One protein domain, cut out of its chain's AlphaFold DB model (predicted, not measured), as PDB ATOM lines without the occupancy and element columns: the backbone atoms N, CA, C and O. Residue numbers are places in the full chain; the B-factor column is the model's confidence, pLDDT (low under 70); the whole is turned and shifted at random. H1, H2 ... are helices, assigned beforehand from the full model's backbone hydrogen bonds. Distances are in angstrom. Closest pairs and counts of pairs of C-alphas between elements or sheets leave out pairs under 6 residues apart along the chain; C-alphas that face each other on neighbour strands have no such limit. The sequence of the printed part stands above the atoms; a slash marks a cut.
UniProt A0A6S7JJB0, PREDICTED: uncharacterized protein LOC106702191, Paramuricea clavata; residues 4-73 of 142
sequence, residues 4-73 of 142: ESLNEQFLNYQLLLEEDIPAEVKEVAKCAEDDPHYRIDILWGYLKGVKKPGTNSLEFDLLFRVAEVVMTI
ATOM      1  N   GLU A   4     -20.263  -4.994 -32.576       91.25
ATOM      2  CA  GLU A   4     -20.643  -4.969 -33.987       91.25
ATOM      3  C   GLU A   4     -21.234  -3.605 -34.356       91.25
ATOM      4  O   GLU A   4     -20.742  -2.951 -35.276       91.25
ATOM      5  N   SER A   5     -22.174  -3.104 -33.544       89.81
ATOM      6  CA  SER A   5     -22.702  -1.741 -33.682       89.81
ATOM      7  C   SER A   5     -21.611  -0.672 -33.572       89.81
ATOM      8  O   SER A   5     -21.630   0.305 -34.314       89.81
ATOM      9  N   LEU A   6     -20.646  -0.823 -32.658       91.50
ATOM     10  CA  LEU A   6     -19.536   0.129 -32.543       91.50
ATOM     11  C   LEU A   6     -18.650   0.120 -33.798       91.50
ATOM     12  O   LEU A   6     -18.252   1.183 -34.273       91.50
ATOM     13  N   ASN A   7     -18.358  -1.064 -34.339       92.69
ATOM     14  CA  ASN A   7     -17.569  -1.207 -35.557       92.69
ATOM     15  C   ASN A   7     -18.286  -0.600 -36.775       92.69
ATOM     16  O   ASN A   7     -17.649   0.080 -37.572       92.69
ATOM     17  N   GLU A   8     -19.605  -0.773 -36.890       93.38
ATOM     18  CA  GLU A   8     -20.417  -0.113 -37.923       93.38
ATOM     19  C   GLU A   8     -20.301   1.418 -37.833       93.38
ATOM     20  O   GLU A   8     -20.003   2.077 -38.826       93.38
ATOM     21  N   GLN A   9     -20.462   1.992 -36.635       93.00
ATOM     22  CA  GLN A   9     -20.331   3.443 -36.437       93.00
ATOM     23  C   GLN A   9     -18.930   3.948 -36.786       93.00
ATOM     24  O   GLN A   9     -18.788   5.024 -37.363       93.00
ATOM     25  N   PHE A  10     -17.897   3.173 -36.452       93.44
ATOM     26  CA  PHE A  10     -16.519   3.501 -36.801       93.44
ATOM     27  C   PHE A  10     -16.295   3.496 -38.318       93.44
ATOM     28  O   PHE A  10     -15.699   4.433 -38.842       93.44
ATOM     29  N   LEU A  11     -16.813   2.493 -39.035       94.00
ATOM     30  CA  LEU A  11     -16.742   2.441 -40.497       94.00
ATOM     31  C   LEU A  11     -17.492   3.612 -41.139       94.00
ATOM     32  O   LEU A  11     -16.952   4.257 -42.032       94.00
ATOM     33  N   ASN A  12     -18.688   3.944 -40.649       92.00
ATOM     34  CA  ASN A  12     -19.447   5.094 -41.146       92.00
ATOM     35  C   ASN A  12     -18.693   6.407 -40.912       92.00
ATOM     36  O   ASN A  12     -18.651   7.257 -41.795       92.00
ATOM     37  N   TYR A  13     -18.032   6.551 -39.762       92.38
ATOM     38  CA  TYR A  13     -17.179   7.706 -39.491       92.38
ATOM     39  C   TYR A  13     -15.975   7.770 -40.442       92.38
ATOM     40  O   TYR A  13     -15.621   8.849 -40.900       92.38
ATOM     41  N   GLN A  14     -15.357   6.634 -40.784       92.25
ATOM     42  CA  GLN A  14     -14.263   6.598 -41.764       92.25
ATOM     43  C   GLN A  14     -14.707   6.955 -43.187       92.25
ATOM     44  O   GLN A  14     -13.883   7.397 -43.984       92.25
ATOM     45  N   LEU A  15     -15.982   6.736 -43.508       91.75
ATOM     46  CA  LEU A  15     -16.574   7.095 -44.793       91.75
ATOM     47  C   LEU A  15     -17.061   8.548 -44.842       91.75
ATOM     48  O   LEU A  15     -17.363   9.028 -45.931       91.75
ATOM     49  N   LEU A  16     -17.129   9.234 -43.696       90.19
ATOM     50  CA  LEU A  16     -17.542  10.628 -43.609       90.19
ATOM     51  C   LEU A  16     -16.523  11.517 -44.331       90.19
ATOM     52  O   LEU A  16     -15.352  11.585 -43.948       90.19
ATOM     53  N   LEU A  17     -16.978  12.216 -45.365       88.31
ATOM     54  CA  LEU A  17     -16.169  13.183 -46.092       88.31
ATOM     55  C   LEU A  17     -16.214  14.535 -45.382       88.31
ATOM     56  O   LEU A  17     -17.167  14.886 -44.689       88.31
ATOM     57  N   GLU A  18     -15.189  15.358 -45.600       84.31
ATOM     58  CA  GLU A  18     -15.164  16.725 -45.065       84.31
ATOM     59  C   GLU A  18     -16.340  17.574 -45.591       84.31
ATOM     60  O   GLU A  18     -16.780  18.526 -44.943       84.31
ATOM     61  N   GLU A  19     -16.870  17.211 -46.757       88.00
ATOM     62  CA  GLU A  19     -18.045  17.803 -47.400       88.00
ATOM     63  C   GLU A  19     -19.343  17.535 -46.625       88.00
ATOM     64  O   GLU A  19     -20.226  18.392 -46.608       88.00
ATOM     65  N   ASP A  20     -19.428  16.399 -45.926       88.06
ATOM     66  CA  ASP A  20     -20.603  15.990 -45.144       88.06
ATOM     67  C   ASP A  20     -20.735  16.780 -43.830       88.06
ATOM     68  O   ASP A  20     -21.781  16.770 -43.172       88.06
ATOM     69  N   ILE A  21     -19.672  17.487 -43.434       90.50
ATOM     70  CA  ILE A  21     -19.670  18.382 -42.279       90.50
ATOM     71  C   ILE A  21     -20.068  19.792 -42.747       90.50
ATOM     72  O   ILE A  21     -19.383  20.367 -43.606       90.50
ATOM     73  N   PRO A  22     -21.128  20.397 -42.169       93.56
ATOM     74  CA  PRO A  22     -21.574  21.738 -42.533       93.56
ATOM     75  C   PRO A  22     -20.459  22.781 -42.418       93.56
ATOM     76  O   PRO A  22     -19.629  22.734 -41.503       93.56
ATOM     77  N   ALA A  23     -20.442  23.744 -43.341       91.62
ATOM     78  CA  ALA A  23     -19.423  24.792 -43.377       91.62
ATOM     79  C   ALA A  23     -19.400  25.605 -42.076       91.62
ATOM     80  O   ALA A  23     -18.329  25.917 -41.568       91.62
ATOM     81  N   GLU A  24     -20.563  25.860 -41.480       92.81
ATOM     82  CA  GLU A  24     -20.696  26.605 -40.230       92.81
ATOM     83  C   GLU A  24     -19.982  25.900 -39.071       92.81
ATOM     84  O   GLU A  24     -19.337  26.545 -38.248       92.81
ATOM     85  N   VAL A  25     -20.060  24.568 -39.022       93.00
ATOM     86  CA  VAL A  25     -19.376  23.765 -38.000       93.00
ATOM     87  C   VAL A  25     -17.866  23.811 -38.218       93.00
ATOM     88  O   VAL A  25     -17.119  23.973 -37.255       93.00
ATOM     89  N   LYS A  26     -17.412  23.720 -39.475       90.69
ATOM     90  CA  LYS A  26     -15.983  23.785 -39.827       90.69
ATOM     91  C   LYS A  26     -15.372  25.141 -39.498       90.69
ATOM     92  O   LYS A  26     -14.292  25.183 -38.916       90.69
ATOM     93  N   GLU A  27     -16.071  26.235 -39.787       91.19
ATOM     94  CA  GLU A  27     -15.604  27.584 -39.456       91.19
ATOM     95  C   GLU A  27     -15.458  27.784 -37.942       91.19
ATOM     96  O   GLU A  27     -14.455  28.329 -37.490       91.19
ATOM     97  N   VAL A  28     -16.396  27.276 -37.134       92.00
ATOM     98  CA  VAL A  28     -16.286  27.324 -35.662       92.00
ATOM     99  C   VAL A  28     -15.186  26.391 -35.142       92.00
ATOM    100  O   VAL A  28     -14.577  26.662 -34.104       92.00
ATOM    101  N   ALA A  29     -14.934  25.285 -35.840       91.38
ATOM    102  CA  ALA A  29     -13.909  24.326 -35.461       91.38
ATOM    103  C   ALA A  29     -12.486  24.779 -35.836       91.38
ATOM    104  O   ALA A  29     -11.538  24.218 -35.298       91.38
ATOM    105  N   LYS A  30     -12.281  25.764 -36.717       90.81
ATOM    106  CA  LYS A  30     -10.928  26.241 -37.056       90.81
ATOM    107  C   LYS A  30     -10.230  26.865 -35.842       90.81
ATOM    108  O   LYS A  30     -10.786  27.723 -35.160       90.81
ATOM    109  N   CYS A  31      -8.987  26.452 -35.586       81.75
ATOM    110  CA  CYS A  31      -8.148  27.024 -34.527       81.75
ATOM    111  C   CYS A  31      -7.554  28.387 -34.924       81.75
ATOM    112  O   CYS A  31      -7.509  29.303 -34.102       81.75
ATOM    113  N   ALA A  32      -7.101  28.517 -36.174       82.56
ATOM    114  CA  ALA A  32      -6.569  29.741 -36.775       82.56
ATOM    115  C   ALA A  32      -6.723  29.684 -38.307       82.56
ATOM    116  O   ALA A  32      -6.906  28.600 -38.856       82.56
ATOM    117  N   GLU A  33      -6.629  30.830 -38.992       72.69
ATOM    118  CA  GLU A  33      -6.793  30.919 -40.459       72.69
ATOM    119  C   GLU A  33      -5.806  30.026 -41.239       72.69
ATOM    120  O   GLU A  33      -6.178  29.483 -42.275       72.69
ATOM    121  N   ASP A  34      -4.601  29.811 -40.698       78.19
ATOM    122  CA  ASP A  34      -3.533  29.001 -41.308       78.19
ATOM    123  C   ASP A  34      -3.319  27.629 -40.629       78.19
ATOM    124  O   ASP A  34      -2.367  26.917 -40.961       78.19
ATOM    125  N   ASP A  35      -4.148  27.246 -39.649       78.81
ATOM    126  CA  ASP A  35      -3.998  25.952 -38.971       78.81
ATOM    127  C   ASP A  35      -4.744  24.855 -39.748       78.81
ATOM    128  O   ASP A  35      -5.965  24.947 -39.905       78.81
ATOM    129  N   PRO A  36      -4.059  23.793 -40.214       78.81
ATOM    130  CA  PRO A  36      -4.724  22.678 -40.881       78.81
ATOM    131  C   PRO A  36      -5.557  21.804 -39.927       78.81
ATOM    132  O   PRO A  36      -6.200  20.860 -40.387       78.81
ATOM    133  N   HIS A  37      -5.539  22.060 -38.613       82.69
ATOM    134  CA  HIS A  37      -6.255  21.257 -37.625       82.69
ATOM    135  C   HIS A  37      -7.556  21.914 -37.157       82.69
ATOM    136  O   HIS A  37      -7.608  23.081 -36.766       82.69
ATOM    137  N   TYR A  38      -8.605  21.094 -37.095       88.50
ATOM    138  CA  TYR A  38      -9.864  21.451 -36.459       88.50
ATOM    139  C   TYR A  38      -9.863  21.108 -34.967       88.50
ATOM    140  O   TYR A  38      -9.316  20.095 -34.520       88.50
ATOM    141  N   ARG A  39     -10.583  21.920 -34.199       89.50
ATOM    142  CA  ARG A  39     -11.011  21.639 -32.835       89.50
ATOM    143  C   ARG A  39     -11.908  20.414 -32.807       89.50
ATOM    144  O   ARG A  39     -13.098  20.464 -33.123       89.50
ATOM    145  N   ILE A  40     -11.311  19.311 -32.386       88.69
ATOM    146  CA  ILE A  40     -11.954  18.002 -32.365       88.69
ATOM    147  C   ILE A  40     -13.174  17.970 -31.432       88.69
ATOM    148  O   ILE A  40     -14.145  17.276 -31.716       88.69
ATOM    149  N   ASP A  41     -13.176  18.780 -30.371       89.25
ATOM    150  CA  ASP A  41     -14.291  18.892 -29.431       89.25
ATOM    151  C   ASP A  41     -15.545  19.512 -30.072       89.25
ATOM    152  O   ASP A  41     -16.663  19.083 -29.786       89.25
ATOM    153  N   ILE A  42     -15.365  20.458 -31.000       92.19
ATOM    154  CA  ILE A  42     -16.462  21.059 -31.773       92.19
ATOM    155  C   ILE A  42     -17.026  20.046 -32.775       92.19
ATOM    156  O   ILE A  42     -18.245  19.889 -32.872       92.19
ATOM    157  N   LEU A  43     -16.150  19.313 -33.472       92.31
ATOM    158  CA  LEU A  43     -16.559  18.289 -34.437       92.31
ATOM    159  C   LEU A  43     -17.337  17.152 -33.765       92.31
ATOM    160  O   LEU A  43     -18.439  16.821 -34.200       92.31
ATOM    161  N   TRP A  44     -16.831  16.597 -32.660       93.06
ATOM    162  CA  TRP A  44     -17.556  15.568 -31.907       93.06
ATOM    163  C   TRP A  44     -18.847  16.099 -31.285       93.06
ATOM    164  O   TRP A  44     -19.833  15.362 -31.216       93.06
ATOM    165  N   GLY A  45     -18.877  17.372 -30.881       92.69
ATOM    166  CA  GLY A  45     -20.094  18.046 -30.435       92.69
ATOM    167  C   GLY A  45     -21.199  18.036 -31.495       92.69
ATOM    168  O   GLY A  45     -22.352  17.758 -31.168       92.69
ATOM    169  N   TYR A  46     -20.842  18.260 -32.763       93.88
ATOM    170  CA  TYR A  46     -21.761  18.126 -33.895       93.88
ATOM    171  C   TYR A  46     -22.160  16.662 -34.144       93.88
ATOM    172  O   TYR A  46     -23.352  16.352 -34.185       93.88
ATOM    173  N   LEU A  47     -21.184  15.749 -34.237       92.75
ATOM    174  CA  LEU A  47     -21.421  14.329 -34.541       92.75
ATOM    175  C   LEU A  47     -22.323  13.633 -33.513       92.75
ATOM    176  O   LEU A  47     -23.079  12.731 -33.868       92.75
ATOM    177  N   LYS A  48     -22.321  14.101 -32.259       93.25
ATOM    178  CA  LYS A  48     -23.251  13.656 -31.211       93.25
ATOM    179  C   LYS A  48     -24.724  13.787 -31.613       93.25
ATOM    180  O   LYS A  48     -25.555  13.016 -31.137       93.25
ATOM    181  N   GLY A  49     -25.060  14.793 -32.419       91.38
ATOM    182  CA  GLY A  49     -26.429  15.107 -32.833       91.38
ATOM    183  C   GLY A  49     -26.843  14.507 -34.176       91.38
ATOM    184  O   GLY A  49     -28.020  14.603 -34.532       91.38
ATOM    185  N   VAL A  50     -25.913  13.901 -34.918       92.94
ATOM    186  CA  VAL A  50     -26.188  13.339 -36.246       92.94
ATOM    187  C   VAL A  50     -27.072  12.103 -36.103       92.94
ATOM    188  O   VAL A  50     -26.827  11.231 -35.267       92.94
ATOM    189  N   LYS A  51     -28.139  12.044 -36.903       93.25
ATOM    190  CA  LYS A  51     -29.113  10.950 -36.896       93.25
ATOM    191  C   LYS A  51     -28.915  10.060 -38.106       93.25
ATOM    192  O   LYS A  51     -28.752  10.575 -39.210       93.25
ATOM    193  N   LYS A  52     -29.056   8.746 -37.910       89.25
ATOM    194  CA  LYS A  52     -29.039   7.799 -39.025       89.25
ATOM    195  C   LYS A  52     -30.188   8.125 -39.992       89.25
ATOM    196  O   LYS A  52     -31.331   8.270 -39.534       89.25
ATOM    197  N   PRO A  53     -29.939   8.173 -41.309       85.00
ATOM    198  CA  PRO A  53     -30.983   8.401 -42.301       85.00
ATOM    199  C   PRO A  53     -32.174   7.450 -42.122       85.00
ATOM    200  O   PRO A  53     -32.010   6.248 -41.926       85.00
ATOM    201  N   GLY A  54     -33.393   7.989 -42.171       85.19
ATOM    202  CA  GLY A  54     -34.623   7.193 -42.066       85.19
ATOM    203  C   GLY A  54     -34.970   6.696 -40.659       85.19
ATOM    204  O   GLY A  54     -35.978   6.013 -40.489       85.19
ATOM    205  N   THR A  55     -34.194   7.057 -39.636       85.94
ATOM    206  CA  THR A  55     -34.494   6.716 -38.241       85.94
ATOM    207  C   THR A  55     -34.313   7.933 -37.335       85.94
ATOM    208  O   THR A  55     -33.735   8.945 -37.721       85.94
ATOM    209  N   ASN A  56     -34.821   7.850 -36.106       86.50
ATOM    210  CA  ASN A  56     -34.605   8.890 -35.099       86.50
ATOM    211  C   ASN A  56     -33.453   8.543 -34.138       86.50
ATOM    212  O   ASN A  56     -33.312   9.195 -33.103       86.50
ATOM    213  N   SER A  57     -32.675   7.497 -34.441       88.75
ATOM    214  CA  SER A  57     -31.515   7.098 -33.647       88.75
ATOM    215  C   SER A  57     -30.273   7.878 -34.068       88.75
ATOM    216  O   SER A  57     -30.146   8.339 -35.203       88.75
ATOM    217  N   LEU A  58     -29.361   8.048 -33.117       93.31
ATOM    218  CA  LEU A  58     -28.093   8.730 -33.333       93.31
ATOM    219  C   LEU A  58     -27.139   7.834 -34.126       93.31
ATOM    220  O   LEU A  58     -27.011   6.641 -33.842       93.31
ATOM    221  N   GLU A  59     -26.462   8.424 -35.104       92.50
ATOM    222  CA  GLU A  59     -25.545   7.719 -35.997       92.50
ATOM    223  C   GLU A  59     -24.266   7.287 -35.292       92.50
ATOM    224  O   GLU A  59     -23.806   6.173 -35.516       92.50
ATOM    225  N   PHE A  60     -23.768   8.111 -34.370       94.19
ATOM    226  CA  PHE A  60     -22.485   7.902 -33.706       94.19
ATOM    227  C   PHE A  60     -22.595   7.802 -32.173       94.19
ATOM    228  O   PHE A  60     -21.645   8.154 -31.492       94.19
ATOM    229  N   ASP A  61     -23.715   7.359 -31.577       93.62
ATOM    230  CA  ASP A  61     -23.881   7.359 -30.098       93.62
ATOM    231  C   ASP A  61     -22.790   6.570 -29.348       93.62
ATOM    232  O   ASP A  61     -22.221   7.056 -28.370       93.62
ATOM    233  N   LEU A  62     -22.462   5.358 -29.807       92.69
ATOM    234  CA  LEU A  62     -21.448   4.527 -29.152       92.69
ATOM    235  C   LEU A  62     -20.047   5.083 -29.409       92.69
ATOM    236  O   LEU A  62     -19.242   5.165 -28.482       92.69
ATOM    237  N   LEU A  63     -19.777   5.501 -30.645       93.06
ATOM    238  CA  LEU A  63     -18.496   6.081 -31.032       93.06
ATOM    239  C   LEU A  63     -18.236   7.419 -30.324       93.06
ATOM    240  O   LEU A  63     -17.132   7.648 -29.842       93.06
ATOM    241  N   PHE A  64     -19.260   8.260 -30.174       93.75
ATOM    242  CA  PHE A  64     -19.192   9.523 -29.442       93.75
ATOM    243  C   PHE A  64     -18.811   9.294 -27.979       93.75
ATOM    244  O   PHE A  64     -17.963  10.010 -27.464       93.75
ATOM    245  N   ARG A  65     -19.370   8.279 -27.308       91.75
ATOM    246  CA  ARG A  65     -18.988   7.949 -25.919       91.75
ATOM    247  C   ARG A  65     -17.525   7.530 -25.810       91.75
ATOM    248  O   ARG A  65     -16.860   7.875 -24.839       91.75
ATOM    249  N   VAL A  66     -17.013   6.795 -26.799       90.69
ATOM    250  CA  VAL A  66     -15.584   6.451 -26.865       90.69
ATOM    251  C   VAL A  66     -14.750   7.717 -27.060       90.69
ATOM    252  O   VAL A  66     -13.794   7.930 -26.319       90.69
ATOM    253  N   ALA A  67     -15.136   8.579 -28.001       90.12
ATOM    254  CA  ALA A  67     -14.460   9.846 -28.250       90.12
ATOM    255  C   ALA A  67     -14.486  10.771 -27.023       90.12
ATOM    256  O   ALA A  67     -13.467  11.369 -26.699       90.12
ATOM    257  N   GLU A  68     -15.603  10.849 -26.301       89.75
ATOM    258  CA  GLU A  68     -15.747  11.611 -25.057       89.75
ATOM    259  C   GLU A  68     -14.744  11.135 -24.007       89.75
ATOM    260  O   GLU A  68     -13.995  11.946 -23.464       89.75
ATOM    261  N   VAL A  69     -14.641   9.820 -23.786       87.44
ATOM    262  CA  VAL A  69     -13.634   9.259 -22.876       87.44
ATOM    263  C   VAL A  69     -12.229   9.625 -23.342       87.44
ATOM    264  O   VAL A  69     -11.452  10.136 -22.540       87.44
ATOM    265  N   VAL A  70     -11.910   9.441 -24.627       85.50
ATOM    266  CA  VAL A  70     -10.588   9.771 -25.185       85.50
ATOM    267  C   VAL A  70     -10.257  11.259 -25.030       85.50
ATOM    268  O   VAL A  70      -9.139  11.586 -24.647       85.50
ATOM    269  N   MET A  71     -11.215  12.160 -25.244       82.19
ATOM    270  CA  MET A  71     -11.033  13.608 -25.078       82.19
ATOM    271  C   MET A  71     -10.880  14.028 -23.611       82.19
ATOM    272  O   MET A  71     -10.259  15.050 -23.327       82.19
ATOM    273  N   THR A  72     -11.421  13.251 -22.667       81.69
ATOM    274  CA  THR A  72     -11.175  13.462 -21.231       81.69
ATOM    275  C   THR A  72      -9.833  12.916 -20.764       81.69
ATOM    276  O   THR A  72      -9.414  13.242 -19.651       81.69
ATOM    277  N   ILE A  73      -9.135  12.120 -21.589       78.25
ATOM    278  CA  ILE A  73      -7.768  11.712 -21.282       78.25
ATOM    279  C   ILE A  73      -6.907  12.974 -21.365       78.25
ATOM    280  O   ILE A  73      -6.792  13.575 -22.436       78.25
TER     281      ILE A  73
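Overview. This is residues 4 to 73 of the 142 residues of the protein "PREDICTED: uncharacterized protein LOC106702191" of Paramuricea clavata (UniProt A0A6S7JJB0). Helix H4 ends a row of three helices, H2, H3 and H4, set side by side with each running opposite ways to the next, and H1 crosses near the beginning of H4, about perpendicular to it. The printed part has 70 residues with four named helices, in chain order H1, H2, H3, H4, and no named strand. The class is all helix. The whole is compact, with a radius of gyration of the C-alphas of 12.7 A, and it spans 38 by 30 by 18 A.

Along the chain. H1 and H4 are the longest helices, with 12 residues each. H4 covers residues 61 to 72 and measures 16.7 A, from C-alpha 61 at (-23.881, 7.359, -30.098) to C-alpha 72 at (-11.175, 13.462, -21.231). H1, residues 4 to 15, also measures 16.7 A and begins with C-alpha 4 at (-20.643, -4.969, -33.987). H3 covers residues 40 to 47, 10.4 A, and H2 residues 23 to 29, 9.7 A.

Arrangement. H4 and H3 form a helical hairpin and touch at a shallow tilt of 16 degrees, opposite ways; their closest C-alphas are those of Phe 64 and Trp 44, 6.7 A apart. H3 and H2, also a helical hairpin, touch at a tilt of 36 degrees, only just steep, opposite ways, the closest C-alphas being those of Ile 42 and Ala 29, 5.5 A apart. H1 touches H4 with residues 5 to 10 alone, meeting residues 62 to 63, about perpendicular at 76 degrees; the C-alphas of Leu 6 and Leu 62 are closest, 5.9 A apart. H1 is apart from H2 and H3, and H2 is apart from H4. The helix packing is mostly crossed, but only just: one of the three touching pairs is at a shallow tilt. In H1, H2, H3 and H4 every O i to N i+4 pair is within hydrogen-bond range.

Size, cuts and confidence. The two C-alphas farthest apart are those of Glu 4 and Glu 33, at 39.0 A. The printed part has no cut. The link from H3 to H4, residues 48 to 60, is long; the other two are short. Mean pLDDT of the printed part is 89.3, and no printed residue is under 70.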